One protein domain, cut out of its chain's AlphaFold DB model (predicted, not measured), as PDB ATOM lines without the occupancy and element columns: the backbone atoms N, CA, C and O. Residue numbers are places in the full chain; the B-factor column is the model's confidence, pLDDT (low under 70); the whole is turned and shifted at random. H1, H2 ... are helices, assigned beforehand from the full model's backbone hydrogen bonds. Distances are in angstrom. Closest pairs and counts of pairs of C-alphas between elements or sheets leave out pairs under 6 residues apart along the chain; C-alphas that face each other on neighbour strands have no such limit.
ATOM      1  N   TYR A   6      31.390  -3.249 -65.465       90.38
ATOM      2  CA  TYR A   6      31.632  -2.125 -64.568       90.38
ATOM      3  C   TYR A   6      31.414  -2.488 -63.089       90.38
ATOM      4  O   TYR A   6      32.278  -2.192 -62.265       90.38
ATOM      5  N   ASP A   7      30.334  -3.205 -62.761       91.88
ATOM      6  CA  ASP A   7      30.031  -3.626 -61.385       91.88
ATOM      7  C   ASP A   7      31.124  -4.544 -60.824       91.88
ATOM      8  O   ASP A   7      31.474  -4.471 -59.644       91.88
ATOM      9  N   PHE A   8      31.703  -5.389 -61.682       91.75
ATOM     10  CA  PHE A   8      32.824  -6.247 -61.313       91.75
ATOM     11  C   PHE A   8      34.073  -5.429 -60.955       91.75
ATOM     12  O   PHE A   8      34.694  -5.676 -59.919       91.75
ATOM     13  N   PHE A   9      34.427  -4.435 -61.776       93.25
ATOM     14  CA  PHE A   9      35.583  -3.576 -61.507       93.25
ATOM     15  C   PHE A   9      35.398  -2.728 -60.248       93.25
ATOM     16  O   PHE A   9      36.316  -2.658 -59.432       93.25
ATOM     17  N   GLU A  10      34.220  -2.136 -60.053       93.81
ATOM     18  CA  GLU A  10      33.901  -1.384 -58.835       93.81
ATOM     19  C   GLU A  10      33.994  -2.270 -57.590       93.81
ATOM     20  O   GLU A  10      34.634  -1.900 -56.605       93.81
ATOM     21  N   THR A  11      33.447  -3.487 -57.653       94.25
ATOM     22  CA  THR A  11      33.534  -4.449 -56.544       94.25
ATOM     23  C   THR A  11      34.987  -4.806 -56.229       94.25
ATOM     24  O   THR A  11      35.385  -4.802 -55.065       94.25
ATOM     25  N   TYR A  12      35.811  -5.067 -57.249       93.56
ATOM     26  CA  TYR A  12      37.235  -5.349 -57.062       93.56
ATOM     27  C   TYR A  12      37.983  -4.172 -56.419       93.56
ATOM     28  O   TYR A  12      38.760  -4.376 -55.484       93.56
ATOM     29  N   ILE A  13      37.731  -2.941 -56.874       95.00
ATOM     30  CA  ILE A  13      38.330  -1.729 -56.298       95.00
ATOM     31  C   ILE A  13      37.902  -1.560 -54.839       95.00
ATOM     32  O   ILE A  13      38.726  -1.214 -53.991       95.00
ATOM     33  N   PHE A  14      36.632  -1.817 -54.529       95.56
ATOM     34  CA  PHE A  14      36.118  -1.726 -53.168       95.56
ATOM     35  C   PHE A  14      36.777  -2.751 -52.239       95.56
ATOM     36  O   PHE A  14      37.237  -2.384 -51.158       95.56
ATOM     37  N   ILE A  15      36.902  -4.008 -52.681       93.38
ATOM     38  CA  ILE A  15      37.600  -5.062 -51.930       93.38
ATOM     39  C   ILE A  15      39.061  -4.674 -51.696       93.38
ATOM     40  O   ILE A  15      39.524  -4.744 -50.562       93.38
ATOM     41  N   ARG A  16      39.773  -4.213 -52.734       92.81
ATOM     42  CA  ARG A  16      41.166  -3.749 -52.620       92.81
ATOM     43  C   ARG A  16      41.315  -2.662 -51.560       92.81
ATOM     44  O   ARG A  16      42.079  -2.846 -50.624       92.81
ATOM     45  N   LYS A  17      40.512  -1.597 -51.646       94.62
ATOM     46  CA  LYS A  17      40.528  -0.499 -50.665       94.62
ATOM     47  C   LYS A  17      40.249  -0.978 -49.243       94.62
ATOM     48  O   LYS A  17      40.809  -0.441 -48.292       94.62
ATOM     49  N   TYR A  18      39.359  -1.955 -49.085       93.75
ATOM     50  CA  TYR A  18      39.044  -2.510 -47.776       93.75
ATOM     51  C   TYR A  18      40.205  -3.335 -47.207       93.75
ATOM     52  O   TYR A  18      40.541  -3.177 -46.038       93.75
ATOM     53  N   VAL A  19      40.851  -4.160 -48.037       90.56
ATOM     54  CA  VAL A  19      42.054  -4.918 -47.656       90.56
ATOM     55  C   VAL A  19      43.204  -3.975 -47.296       90.56
ATOM     56  O   VAL A  19      43.815  -4.162 -46.247       90.56
ATOM     57  N   ASP A  20      43.445  -2.934 -48.095       90.56
ATOM     58  CA  ASP A  20      44.480  -1.930 -47.817       90.56
ATOM     59  C   ASP A  20      44.235  -1.253 -46.460       90.56
ATOM     60  O   ASP A  20      45.132  -1.179 -45.626       90.56
ATOM     61  N   LYS A  21      42.981  -0.875 -46.174       94.56
ATOM     62  CA  LYS A  21      42.596  -0.298 -44.878       94.56
ATOM     63  C   LYS A  21      42.887  -1.235 -43.700       94.56
ATOM     64  O   LYS A  21      43.306  -0.772 -42.644       94.56
ATOM     65  N   ILE A  22      42.635  -2.537 -43.850       93.00
ATOM     66  CA  ILE A  22      42.942  -3.532 -42.809       93.00
ATOM     67  C   ILE A  22      44.452  -3.612 -42.592       93.00
ATOM     68  O   ILE A  22      44.909  -3.606 -41.451       93.00
ATOM     69  N   GLN A  23      45.221  -3.670 -43.679       90.06
ATOM     70  CA  GLN A  23      46.675  -3.731 -43.615       90.06
ATOM     71  C   GLN A  23      47.256  -2.507 -42.902       90.06
ATOM     72  O   GLN A  23      48.132  -2.666 -42.052       90.06
ATOM     73  N   ASP A  24      46.754  -1.311 -43.206       91.62
ATOM     74  CA  ASP A  24      47.195  -0.078 -42.556       91.62
ATOM     75  C   ASP A  24      46.914  -0.117 -41.045       91.62
ATOM     76  O   ASP A  24      47.834   0.104 -40.260       91.62
ATOM     77  N   ARG A  25      45.713  -0.535 -40.612       93.12
ATOM     78  CA  ARG A  25      45.411  -0.689 -39.172       93.12
ATOM     79  C   ARG A  25      46.295  -1.732 -38.484       93.12
ATOM     80  O   ARG A  25      46.732  -1.514 -37.361       93.12
ATOM     81  N   ILE A  26      46.590  -2.858 -39.138       91.44
ATOM     82  CA  ILE A  26      47.510  -3.870 -38.585       91.44
ATOM     83  C   ILE A  26      48.902  -3.260 -38.373       91.44
ATOM     84  O   ILE A  26      49.514  -3.470 -37.327       91.44
ATOM     85  N   ARG A  27      49.407  -2.486 -39.341       89.06
ATOM     86  CA  ARG A  27      50.710  -1.816 -39.219       89.06
ATOM     87  C   ARG A  27      50.716  -0.807 -38.073       89.06
ATOM     88  O   ARG A  27      51.637  -0.843 -37.264       89.06
ATOM     89  N   GLU A  28      49.679   0.022 -37.972       90.12
ATOM     90  CA  GLU A  28      49.526   1.003 -36.889       90.12
ATOM     91  C   GLU A  28      49.610   0.349 -35.504       90.12
ATOM     92  O   GLU A  28      50.332   0.843 -34.642       90.12
ATOM     93  N   ILE A  29      48.932  -0.786 -35.308       89.12
ATOM     94  CA  ILE A  29      48.850  -1.462 -34.004       89.12
ATOM     95  C   ILE A  29      50.136  -2.223 -33.655       89.12
ATOM     96  O   ILE A  29      50.582  -2.180 -32.510       89.12
ATOM     97  N   PHE A  30      50.707  -2.973 -34.604       83.75
ATOM     98  CA  PHE A  30      51.759  -3.957 -34.299       83.75
ATOM     99  C   PHE A  30      53.179  -3.515 -34.661       83.75
ATOM    100  O   PHE A  30      54.133  -4.112 -34.165       83.75
ATOM    101  N   ILE A  31      53.330  -2.526 -35.540       80.50
ATOM    102  CA  ILE A  31      54.636  -2.020 -35.997       80.50
ATOM    103  C   ILE A  31      54.838  -0.580 -35.509       80.50
ATOM    104  O   ILE A  31      55.948  -0.197 -35.152       80.50
ATOM    105  N   GLY A  32      53.763   0.210 -35.444       67.25
ATOM    106  CA  GLY A  32      53.834   1.638 -35.144       67.25
ATOM    107  C   GLY A  32      54.348   2.459 -36.334       67.25
ATOM    108  O   GLY A  32      54.388   1.988 -37.469       67.25
ATOM    109  N   ASN A  33      54.738   3.713 -36.082       57.66
ATOM    110  CA  ASN A  33      55.268   4.634 -37.103       57.66
ATOM    111  C   ASN A  33      56.766   4.429 -37.408       57.66
ATOM    112  O   ASN A  33      57.368   5.265 -38.082       57.66
ATOM    113  N   GLU A  34      57.395   3.375 -36.889       49.56
ATOM    114  CA  GLU A  34      58.805   3.108 -37.165       49.56
ATOM    115  C   GLU A  34      58.947   2.480 -38.558       49.56
ATOM    116  O   GLU A  34      58.408   1.410 -38.845       49.56
ATOM    117  N   GLU A  35      59.656   3.170 -39.457       48.00
ATOM    118  CA  GLU A  35      60.064   2.588 -40.733       48.00
ATOM    119  C   GLU A  35      60.908   1.344 -40.445       48.00
ATOM    120  O   GLU A  35      61.983   1.434 -39.854       48.00
ATOM    121  N   ILE A  36      60.439   0.175 -40.891       48.16
ATOM    122  CA  ILE A  36      61.246  -1.044 -40.900       48.16
ATOM    123  C   ILE A  36      62.350  -0.839 -41.941       48.16
ATOM    124  O   ILE A  36      62.220  -1.215 -43.107       48.16
ATOM    125  N   THR A  37      63.457  -0.224 -41.538       41.34
ATOM    126  CA  THR A  37      64.717  -0.371 -42.255       41.34
ATOM    127  C   THR A  37      65.167  -1.805 -42.048       41.34
ATOM    128  O   THR A  37      65.678  -2.157 -40.988       41.34
ATOM    129  N   ILE A  38      64.955  -2.650 -43.057       49.69
ATOM    130  CA  ILE A  38      65.645  -3.934 -43.147       49.69
ATOM    131  C   ILE A  38      67.129  -3.582 -43.297       49.69
ATOM    132  O   ILE A  38      67.580  -3.235 -44.391       49.69
ATOM    133  N   GLU A  39      67.874  -3.555 -42.190       43.00
ATOM    134  CA  GLU A  39      69.323  -3.389 -42.238       43.00
ATOM    135  C   GLU A  39      69.893  -4.558 -43.039       43.00
ATOM    136  O   GLU A  39      69.841  -5.708 -42.606       43.00
ATOM    137  N   LYS A  40      70.421  -4.267 -44.233       51.94
ATOM    138  CA  LYS A  40      71.239  -5.236 -44.962       51.94
ATOM    139  C   LYS A  40      72.444  -5.572 -44.093       51.94
ATOM    140  O   LYS A  40      73.222  -4.679 -43.746       51.94
ATOM    141  N   SER A  41      72.596  -6.844 -43.749       67.44
ATOM    142  CA  SER A  41      73.760  -7.316 -43.015       67.44
ATOM    143  C   SER A  41      74.992  -7.145 -43.898       67.44
ATOM    144  O   SER A  41      74.980  -7.466 -45.087       67.44
ATOM    145  N   ALA A  42      76.102  -6.682 -43.318       67.50
ATOM    146  CA  ALA A  42      77.387  -6.587 -44.019       67.50
ATOM    147  C   ALA A  42      77.915  -7.954 -44.510       67.50
ATOM    148  O   ALA A  42      78.899  -8.004 -45.248       67.50
ATOM    149  N   PHE A  43      77.272  -9.052 -44.098       68.94
ATOM    150  CA  PHE A  43      77.581 -10.420 -44.499       68.94
ATOM    151  C   PHE A  43      76.648 -10.963 -45.598       68.94
ATOM    152  O   PHE A  43      76.975 -11.989 -46.186       68.94
ATOM    153  N   ASP A  44      75.568 -10.252 -45.958       65.56
ATOM    154  CA  ASP A  44      74.575 -10.714 -46.948       65.56
ATOM    155  C   ASP A  44      75.199 -11.024 -48.317       65.56
ATOM    156  O   ASP A  44      74.793 -11.957 -49.009       65.56
ATOM    157  N   ASP A  45      76.195 -10.240 -48.735       71.25
ATOM    158  CA  ASP A  45      76.871 -10.443 -50.019       71.25
ATOM    159  C   ASP A  45      77.839 -11.640 -49.975       71.25
ATOM    160  O   ASP A  45      77.943 -12.377 -50.956       71.25
ATOM    161  N   TYR A  46      78.483 -11.884 -48.826       71.06
ATOM    162  CA  TYR A  46      79.370 -13.034 -48.616       71.06
ATOM    163  C   TYR A  46      78.579 -14.344 -48.537       71.06
ATOM    164  O   TYR A  46      78.965 -15.338 -49.157       71.06
ATOM    165  N   ASP A  47      77.446 -14.340 -47.836       70.25
ATOM    166  CA  ASP A  47      76.583 -15.515 -47.695       70.25
ATOM    167  C   ASP A  47      75.913 -15.883 -49.028       70.25
ATOM    168  O   ASP A  47      75.751 -17.068 -49.329       70.25
ATOM    169  N   ARG A  48      75.606 -14.888 -49.879       71.75
ATOM    170  CA  ARG A  48      75.061 -15.098 -51.233       71.75
ATOM    171  C   ARG A  48      76.092 -15.720 -52.167       71.75
ATOM    172  O   ARG A  48      75.769 -16.639 -52.912       71.75
ATOM    173  N   GLU A  49      77.329 -15.228 -52.131       74.44
ATOM    174  CA  GLU A  49      78.410 -15.720 -52.993       74.44
ATOM    175  C   GLU A  49      78.859 -17.140 -52.608       74.44
ATOM    176  O   GLU A  49      79.238 -17.928 -53.474       74.44
ATOM    177  N   ASN A  50      78.759 -17.495 -51.323       74.56
ATOM    178  CA  ASN A  50      79.127 -18.819 -50.816       74.56
ATOM    179  C   ASN A  50      77.950 -19.811 -50.731       74.56
ATOM    180  O   ASN A  50      78.152 -20.951 -50.314       74.56
ATOM    181  N   GLY A  51      76.741 -19.407 -51.138       64.44
ATOM    182  CA  GLY A  51      75.552 -20.265 -51.142       64.44
ATOM    183  C   GLY A  51      75.018 -20.626 -49.748       64.44
ATOM    184  O   GLY A  51      74.348 -21.646 -49.609       64.44
ATOM    185  N   TYR A  52      75.337 -19.827 -48.722       67.81
ATOM    186  CA  TYR A  52      74.789 -19.958 -47.364       67.81
ATOM    187  C   TYR A  52      73.431 -19.268 -47.200       67.81
ATOM    188  O   TYR A  52      72.690 -19.598 -46.278       67.81
ATOM    189  N   LEU A  53      73.095 -18.331 -48.090       59.84
ATOM    190  CA  LEU A  53      71.717 -17.891 -48.263       59.84
ATOM    191  C   LEU A  53      70.990 -18.959 -49.084       59.84
ATOM    192  O   LEU A  53      71.221 -19.077 -50.289       59.84
ATOM    193  N   GLU A  54      70.116 -19.732 -48.434       57.66
ATOM    194  CA  GLU A  54      69.009 -20.365 -49.154       57.66
ATOM    195  C   GLU A  54      68.307 -19.254 -49.944       57.66
ATOM    196  O   GLU A  54      68.151 -18.141 -49.426       57.66
ATOM    197  N   GLU A  55      67.956 -19.504 -51.214       50.25
ATOM    198  CA  GLU A  55      67.049 -18.603 -51.927       50.25
ATOM    199  C   GLU A  55      65.875 -18.388 -50.981       50.25
ATOM    200  O   GLU A  55      65.185 -19.346 -50.638       50.25
ATOM    201  N   ILE A  56      65.727 -17.163 -50.473       52.56
ATOM    202  CA  ILE A  56      64.543 -16.780 -49.723       52.56
ATOM    203  C   ILE A  56      63.437 -17.006 -50.741       52.56
ATOM    204  O   ILE A  56      63.290 -16.194 -51.657       52.56
ATOM    205  N   GLU A  57      62.759 -18.158 -50.670       51.06
ATOM    206  CA  GLU A  57      61.555 -18.397 -51.447       51.06
ATOM    207  C   GLU A  57      60.723 -17.150 -51.204       51.06
ATOM    208  O   GLU A  57      60.495 -16.801 -50.043       51.06
ATOM    209  N   GLU A  58      60.409 -16.402 -52.268       53.84
ATOM    210  CA  GLU A  58      59.577 -15.211 -52.157       53.84
ATOM    211  C   GLU A  58      58.293 -15.659 -51.468       53.84
ATOM    212  O   GLU A  58      57.428 -16.278 -52.093       53.84
ATOM    213  N   GLU A  59      58.230 -15.441 -50.154       57.59
ATOM    214  CA  GLU A  59      57.159 -15.946 -49.321       57.59
ATOM    215  C   GLU A  59      55.891 -15.359 -49.924       57.59
ATOM    216  O   GLU A  59      55.760 -14.136 -50.060       57.59
ATOM    217  N   ASN A  60      55.006 -16.229 -50.411       77.44
ATOM    218  CA  ASN A  60      53.834 -15.785 -51.136       77.44
ATOM    219  C   ASN A  60      53.078 -14.799 -50.240       77.44
ATOM    220  O   ASN A  60      52.624 -15.149 -49.152       77.44
ATOM    221  N   ILE A  61      52.953 -13.553 -50.701       74.69
ATOM    222  CA  ILE A  61      52.365 -12.448 -49.932       74.69
ATOM    223  C   ILE A  61      50.986 -12.840 -49.366       74.69
ATOM    224  O   ILE A  61      50.620 -12.430 -48.266       74.69
ATOM    225  N   TYR A  62      50.232 -13.682 -50.081       80.31
ATOM    226  CA  TYR A  62      48.939 -14.185 -49.620       80.31
ATOM    227  C   TYR A  62      49.043 -15.160 -48.440       80.31
ATOM    228  O   TYR A  62      48.199 -15.103 -47.544       80.31
ATOM    229  N   ASP A  63      50.071 -16.008 -48.398       83.19
ATOM    230  CA  ASP A  63      50.323 -16.911 -47.268       83.19
ATOM    231  C   ASP A  63      50.735 -16.110 -46.027       83.19
ATOM    232  O   ASP A  63      50.287 -16.398 -44.914       83.19
ATOM    233  N   ASN A  64      51.495 -15.029 -46.222       83.12
ATOM    234  CA  ASN A  64      51.834 -14.100 -45.150       83.12
ATOM    235  C   ASN A  64      50.578 -13.407 -44.584       83.12
ATOM    236  O   ASN A  64      50.354 -13.420 -43.372       83.12
ATOM    237  N   TYR A  65      49.693 -12.893 -45.449       83.69
ATOM    238  CA  TYR A  65      48.415 -12.322 -45.009       83.69
ATOM    239  C   TYR A  65      47.557 -13.321 -44.235       83.69
ATOM    240  O   TYR A  65      46.983 -12.966 -43.204       83.69
ATOM    241  N   LEU A  66      47.485 -14.570 -44.701       88.06
ATOM    242  CA  LEU A  66      46.731 -15.613 -44.016       88.06
ATOM    243  C   LEU A  66      47.303 -15.882 -42.618       88.06
ATOM    244  O   LEU A  66      46.548 -15.920 -41.649       88.06
ATOM    245  N   ASN A  67      48.628 -15.979 -42.500       89.75
ATOM    246  CA  ASN A  67      49.324 -16.159 -41.226       89.75
ATOM    247  C   ASN A  67      49.059 -14.996 -40.251       89.75
ATOM    248  O   ASN A  67      48.824 -15.212 -39.062       89.75
ATOM    249  N   ILE A  68      49.058 -13.752 -40.741       89.12
ATOM    250  CA  ILE A  68      48.742 -12.575 -39.919       89.12
ATOM    251  C   ILE A  68      47.303 -12.648 -39.394       89.12
ATOM    252  O   ILE A  68      47.077 -12.452 -38.198       89.12
ATOM    253  N   ILE A  69      46.333 -12.956 -40.259       90.56
ATOM    254  CA  ILE A  69      44.924 -13.082 -39.861       90.56
ATOM    255  C   ILE A  69      44.748 -14.201 -38.828       90.56
ATOM    256  O   ILE A  69      44.063 -14.006 -37.823       90.56
ATOM    257  N   ASP A  70      45.401 -15.345 -39.027       91.88
ATOM    258  CA  ASP A  70      45.320 -16.483 -38.109       91.88
ATOM    259  C   ASP A  70      45.864 -16.124 -36.716       91.88
ATOM    260  O   ASP A  70      45.236 -16.392 -35.688       91.88
ATOM    261  N   LYS A  71      46.980 -15.385 -36.668       90.44
ATOM    262  CA  LYS A  71      47.535 -14.835 -35.422       90.44
ATOM    263  C   LYS A  71      46.577 -13.864 -34.733       90.44
ATOM    264  O   LYS A  71      46.427 -13.946 -33.515       90.44
ATOM    265  N   ILE A  72      45.909 -12.981 -35.479       91.81
ATOM    266  CA  ILE A  72      44.903 -12.047 -34.940       91.81
ATOM    267  C   ILE A  72      43.739 -12.817 -34.301       91.81
ATOM    268  O   ILE A  72      43.321 -12.505 -33.181       91.81
ATOM    269  N   ILE A  73      43.238 -13.858 -34.972       91.88
ATOM    270  CA  ILE A  73      42.144 -14.697 -34.467       91.88
ATOM    271  C   ILE A  73      42.578 -15.430 -33.194       91.88
ATOM    272  O   ILE A  73      41.897 -15.355 -32.168       91.88
ATOM    273  N   HIS A  74      43.732 -16.099 -33.225       91.31
ATOM    274  CA  HIS A  74      44.260 -16.825 -32.073       91.31
ATOM    275  C   HIS A  74      44.525 -15.915 -30.875       91.31
ATOM    276  O   HIS A  74      44.187 -16.271 -29.741       91.31
ATOM    277  N   TYR A  75      45.089 -14.732 -31.119       88.94
ATOM    278  CA  TYR A  75      45.272 -13.717 -30.095       88.94
ATOM    279  C   TYR A  75      43.928 -13.334 -29.466       88.94
ATOM    280  O   TYR A  75      43.807 -13.311 -28.242       88.94
ATOM    281  N   SER A  76      42.908 -13.093 -30.285       88.69
ATOM    282  CA  SER A  76      41.592 -12.656 -29.819       88.69
ATOM    283  C   SER A  76      40.889 -13.713 -28.972       88.69
ATOM    284  O   SER A  76      40.394 -13.412 -27.888       88.69
ATOM    285  N   ILE A  77      40.909 -14.973 -29.413       90.50
ATOM    286  CA  ILE A  77      40.362 -16.105 -28.651       90.50
ATOM    287  C   ILE A  77      41.062 -16.216 -27.293       90.50
ATOM    288  O   ILE A  77      40.408 -16.362 -26.261       90.50
ATOM    289  N   LYS A  78      42.396 -16.115 -27.282       88.81
ATOM    290  CA  LYS A  78      43.201 -16.288 -26.070       88.81
ATOM    291  C   LYS A  78      43.034 -15.141 -25.071       88.81
ATOM    292  O   LYS A  78      42.945 -15.406 -23.878       88.81
ATOM    293  N   ASN A  79      43.040 -13.892 -25.535       85.00
ATOM    294  CA  ASN A  79      43.061 -12.719 -24.653       85.00
ATOM    295  C   ASN A  79      41.657 -12.245 -24.257       85.00
ATOM    296  O   ASN A  79      41.491 -11.728 -23.159       85.00
ATOM    297  N   PHE A  80      40.648 -12.451 -25.108       86.12
ATOM    298  CA  PHE A  80      39.276 -11.993 -24.846       86.12
ATOM    299  C   PHE A  80      38.325 -13.117 -24.442       86.12
ATOM    300  O   PHE A  80      37.150 -12.862 -24.193       86.12
ATOM    301  N   ASN A  81      38.814 -14.362 -24.379       83.88
ATOM    302  CA  ASN A  81      38.003 -15.550 -24.107       83.88
ATOM    303  C   ASN A  81      36.795 -15.680 -25.063       83.88
ATOM    304  O   ASN A  81      35.742 -16.210 -24.701       83.88
ATOM    305  N   ASN A  82      36.948 -15.173 -26.291       83.25
ATOM    306  CA  ASN A  82      35.945 -15.272 -27.346       83.25
ATOM    307  C   ASN A  82      35.948 -16.675 -27.958       83.25
ATOM    308  O   ASN A  82      36.989 -17.323 -28.070       83.25
ATOM    309  N   SER A  83      34.786 -17.137 -28.428       90.94
ATOM    310  CA  SER A  83      34.745 -18.321 -29.287       90.94
ATOM    311  C   SER A  83      35.306 -17.995 -30.676       90.94
ATOM    312  O   SER A  83      35.293 -16.840 -31.118       90.94
ATOM    313  N   LEU A  84      35.771 -19.022 -31.392       90.25
ATOM    314  CA  LEU A  84      36.187 -18.880 -32.790       90.25
ATOM    315  C   LEU A  84      35.054 -18.293 -33.644       90.25
ATOM    316  O   LEU A  84      35.279 -17.355 -34.396       90.25
ATOM    317  N   GLU A  85      33.829 -18.794 -33.475       93.19
ATOM    318  CA  GLU A  85      32.648 -18.304 -34.194       93.19
ATOM    319  C   GLU A  85      32.362 -16.825 -33.902       93.19
ATOM    320  O   GLU A  85      32.134 -16.051 -34.828       93.19
ATOM    321  N   ALA A  86      32.417 -16.409 -32.634       90.12
ATOM    322  CA  ALA A  86      32.216 -15.009 -32.268       90.12
ATOM    323  C   ALA A  86      33.295 -14.105 -32.883       90.12
ATOM    324  O   ALA A  86      32.985 -13.019 -33.362       90.12
ATOM    325  N   THR A  87      34.543 -14.580 -32.911       92.00
ATOM    326  CA  THR A  87      35.677 -13.850 -33.495       92.00
ATOM    327  C   THR A  87      35.536 -13.719 -35.014       92.00
ATOM    328  O   THR A  87      35.701 -12.629 -35.548       92.00
ATOM    329  N   LEU A  88      35.174 -14.800 -35.715       91.56
ATOM    330  CA  LEU A  88      35.003 -14.809 -37.175       91.56
ATOM    331  C   LEU A  88      33.798 -13.988 -37.656       91.56
ATOM    332  O   LEU A  88      33.805 -13.500 -38.782       91.56
ATOM    333  N   ASN A  89      32.768 -13.838 -36.821       93.44
ATOM    334  CA  ASN A  89      31.585 -13.038 -37.141       93.44
ATOM    335  C   ASN A  89      31.758 -11.539 -36.838       93.44
ATOM    336  O   ASN A  89      30.873 -10.746 -37.167       93.44
ATOM    337  N   MET A  90      32.861 -11.134 -36.203       92.19
ATOM    338  CA  MET A  90      33.149  -9.731 -35.913       92.19
ATOM    339  C   MET A  90      33.738  -9.032 -37.144       92.19
ATOM    340  O   MET A  90      34.479  -9.629 -37.925       92.19
ATOM    341  N   ASN A  91      33.442  -7.741 -37.313       93.69
ATOM    342  CA  ASN A  91      34.168  -6.937 -38.287       93.69
ATOM    343  C   ASN A  91      35.650  -6.887 -37.886       93.69
ATOM    344  O   ASN A  91      35.979  -6.536 -36.757       93.69
ATOM    345  N   ILE A  92      36.546  -7.222 -38.812       93.25
ATOM    346  CA  ILE A  92      37.988  -7.260 -38.548       93.25
ATOM    347  C   ILE A  92      38.560  -5.914 -38.078       93.25
ATOM    348  O   ILE A  92      39.485  -5.912 -37.277       93.25
ATOM    349  N   LEU A  93      38.015  -4.779 -38.525       94.75
ATOM    350  CA  LEU A  93      38.451  -3.464 -38.051       94.75
ATOM    351  C   LEU A  93      38.045  -3.244 -36.591       94.75
ATOM    352  O   LEU A  93      38.879  -2.811 -35.806       94.75
ATOM    353  N   ASP A  94      36.824  -3.628 -36.212       94.00
ATOM    354  CA  ASP A  94      36.378  -3.554 -34.815       94.00
ATOM    355  C   ASP A  94      37.213  -4.499 -33.937       94.00
ATOM    356  O   ASP A  94      37.619  -4.141 -32.835       94.00
ATOM    357  N   LEU A  95      37.519  -5.704 -34.436       93.69
ATOM    358  CA  LEU A  95      38.387  -6.659 -33.747       93.69
ATOM    359  C   LEU A  95      39.782  -6.073 -33.500       93.69
ATOM    360  O   LEU A  95      40.328  -6.228 -32.410       93.69
ATOM    361  N   LEU A  96      40.345  -5.389 -34.497       94.38
ATOM    362  CA  LEU A  96      41.625  -4.696 -34.375       94.38
ATOM    363  C   LEU A  96      41.554  -3.545 -33.362       94.38
ATOM    364  O   LEU A  96      42.457  -3.439 -32.539       94.38
ATOM    365  N   ASP A  97      40.469  -2.764 -33.337       93.19
ATOM    366  CA  ASP A  97      40.263  -1.710 -32.332       93.19
ATOM    367  C   ASP A  97      40.222  -2.289 -30.898       93.19
ATOM    368  O   ASP A  97      40.815  -1.728 -29.974       93.19
ATOM    369  N   TYR A  98      39.585  -3.451 -30.692       91.00
ATOM    370  CA  TYR A  98      39.610  -4.149 -29.395       91.00
ATOM    371  C   TYR A  98      41.014  -4.625 -29.007       91.00
ATOM    372  O   TYR A  98      41.395  -4.560 -27.834       91.00
ATOM    373  N   ILE A  99      41.786  -5.117 -29.979       91.88
ATOM    374  CA  ILE A  99      43.175  -5.533 -29.763       91.88
ATOM    375  C   ILE A  99      44.034  -4.339 -29.356       91.88
ATOM    376  O   ILE A  99      44.744  -4.437 -28.355       91.88
ATOM    377  N   GLU A 100      43.934  -3.226 -30.079       92.69
ATOM    378  CA  GLU A 100      44.638  -1.979 -29.779       92.69
ATOM    379  C   GLU A 100      44.343  -1.507 -28.352       92.69
ATOM    380  O   GLU A 100      45.261  -1.304 -27.558       92.69
ATOM    381  N   PHE A 101      43.058  -1.429 -27.987       90.38
ATOM    382  CA  PHE A 101      42.634  -1.043 -26.642       90.38
ATOM    383  C   PHE A 101      43.251  -1.938 -25.558       90.38
ATOM    384  O   PHE A 101      43.766  -1.448 -24.554       90.38
ATOM    385  N   SER A 102      43.241  -3.256 -25.769       87.75
ATOM    386  CA  SER A 102      43.809  -4.217 -24.822       87.75
ATOM    387  C   SER A 102      45.328  -4.121 -24.690       87.75
ATOM    388  O   SER A 102      45.856  -4.337 -23.599       87.75
ATOM    389  N   ILE A 103      46.040  -3.840 -25.783       88.44
ATOM    390  CA  ILE A 103      47.489  -3.619 -25.749       88.44
ATOM    391  C   ILE A 103      47.792  -2.346 -24.956       88.44
ATOM    392  O   ILE A 103      48.599  -2.396 -24.031       88.44
ATOM    393  N   ASN A 104      47.095  -1.250 -25.256       88.06
ATOM    394  CA  ASN A 104      47.299   0.037 -24.592       88.06
ATOM    395  C   ASN A 104      47.020  -0.036 -23.087       88.06
ATOM    396  O   ASN A 104      47.836   0.439 -22.305       88.06
ATOM    397  N   GLN A 105      45.940  -0.705 -22.671       87.31
ATOM    398  CA  GLN A 105      45.627  -0.885 -21.250       87.31
ATOM    399  C   GLN A 105      46.752  -1.607 -20.490       87.31
ATOM    400  O   GLN A 105      47.135  -1.176 -19.408       87.31
ATOM    401  N   ARG A 106      47.314  -2.686 -21.053       83.31
ATOM    402  CA  ARG A 106      48.424  -3.407 -20.403       83.31
ATOM    403  C   ARG A 106      49.692  -2.563 -20.320       83.31
ATOM    404  O   ARG A 106      50.374  -2.608 -19.308       83.31
ATOM    405  N   ASN A 107      49.982  -1.779 -21.356       79.88
ATOM    406  CA  ASN A 107      51.125  -0.869 -21.341       79.88
ATOM    407  C   ASN A 107      50.968   0.219 -20.267       79.88
ATOM    408  O   ASN A 107      51.953   0.599 -19.648       79.88
ATOM    409  N   GLU A 108      49.750   0.719 -20.036       75.19
ATOM    410  CA  GLU A 108      49.468   1.674 -18.957       75.19
ATOM    411  C   GLU A 108      49.649   1.039 -17.567       75.19
ATOM    412  O   GLU A 108      50.280   1.647 -16.706       75.19
ATOM    413  N   GLU A 109      49.179  -0.196 -17.364       74.44
ATOM    414  CA  GLU A 109      49.346  -0.945 -16.104       74.44
ATOM    415  C   GLU A 109      50.814  -1.285 -15.780       74.44
ATOM    416  O   GLU A 109      51.164  -1.409 -14.611       74.44
ATOM    417  N   GLU A 110      51.684  -1.439 -16.784       61.69
ATOM    418  CA  GLU A 110      53.121  -1.704 -16.586       61.69
ATOM    419  C   GLU A 110      53.937  -0.454 -16.201       61.69
ATOM    420  O   GLU A 110      55.091  -0.575 -15.780       61.69
ATOM    421  N   ILE A 111      53.365   0.746 -16.357       58.69
ATOM    422  CA  ILE A 111      54.025   2.029 -16.064       58.69
ATOM    423  C   ILE A 111      53.690   2.539 -14.642       58.69
ATOM    424  O   ILE A 111      54.413   3.398 -14.128       58.69
TER     425      ILE A 111
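This is residues 6 to 111 of the 112 residues of an uncharacterized protein of Clostridium perfringens (UniProt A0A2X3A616). Two long helices, H1 and H5, run the same way and nearly in line, overlapping side by side only where the last part of H1 meets the first part of H5, and together they make the long axis. H3 crosses H5 at a steep angle on one side of this overlap, with short H4 at its far end, while a wide, open loop between H1 and H3 bears the small helix H2 near its tip; residues 31 to 43, 46 to 51 and 54 to 64 stick out there. The printed part has 106 residues with five named helices, H1 to H5 in that order along the chain, and no named strand; the class is all helix. The whole is loose, with a radius of gyration of the C-alphas of 18.6 A, and its outline is flat, with spans of 54 by 50 by 26 A.

H1, residues 6 to 30, stands free over residues 6 to 17. With residues 22 to 29 alone it touches H5, residues 92 to 109, which in turn touches H1 with residues 92 to 100 alone. Their closest C-alphas are those of Ile 29 and Glu 100, 6.0 A apart. The two helices run the same way at a shallow tilt of 9 degrees, and their centres are 21.3 A apart. A long link of 13 residues leads from H1 to H2, residues 44 to 49, and a long link of 11 residues leads on to H3, residues 61 to 80. H2 touches no helix and is apart from both H1 and H3. H3 and H1 are near each other, with 5 pairs of C-alphas within 10 A but no pair within 8 A. H3 and H5 are close but not clearly touching, at a steep tilt of 56 degrees, and run the same way; their closest C-alphas, those of Ser 76 and Ile 99, are 7.3 A apart. With residues 73 to 77 alone H3 touches H4, residues 84 to 88, and the closest C-alphas, those of Ile 77 and Leu 84, are 6.5 A apart. H4 and H5 are close but not clearly touching, with the closest C-alphas, those of Thr 87 and Leu 95, 7.7 A apart. H4 is apart from H1 and from H2, and H2 is apart from H5. In H1, H2, H3, H4 and H5 every pair of O i and N i+4 is within hydrogen-bond range.

H1 begins at C-alpha 6, at (31.632, -2.125, -64.568), and runs 36.4 A to C-alpha 30, at (51.759, -3.957, -34.299). H2, residues 44 to 49, measures 8.7 A, and its C-alpha 44 is at (74.575, -10.714, -46.948). H3, residues 61 to 80, measures 28.3 A. H4, residues 84 to 88, measures 6.1 A. H5 runs 25.9 A from C-alpha 92 to C-alpha 109, at (49.346, -0.945, -16.104).

The two C-alphas farthest apart are those of Tyr 6 and Ile 111, the first and last printed residues, at 53.6 A. Without the stretches that stand free, the body has 57 residues and spans 48 by 23 by 23 A. The centre of H2 is the farthest from the mean of the C-alphas, at 29.3 A, and that of H3 the nearest, at 7.7 A. The links from H1 to H2 and from H2 to H3 are long, while those from H3 to H4 and from H4 to H5 are tight, with 3 residues each. The printed part has no cut. The mean pLDDT of the printed part is 81.0, and 24 residues are under 70: residues 32 to 44, 51 to 59 and 110 to 111.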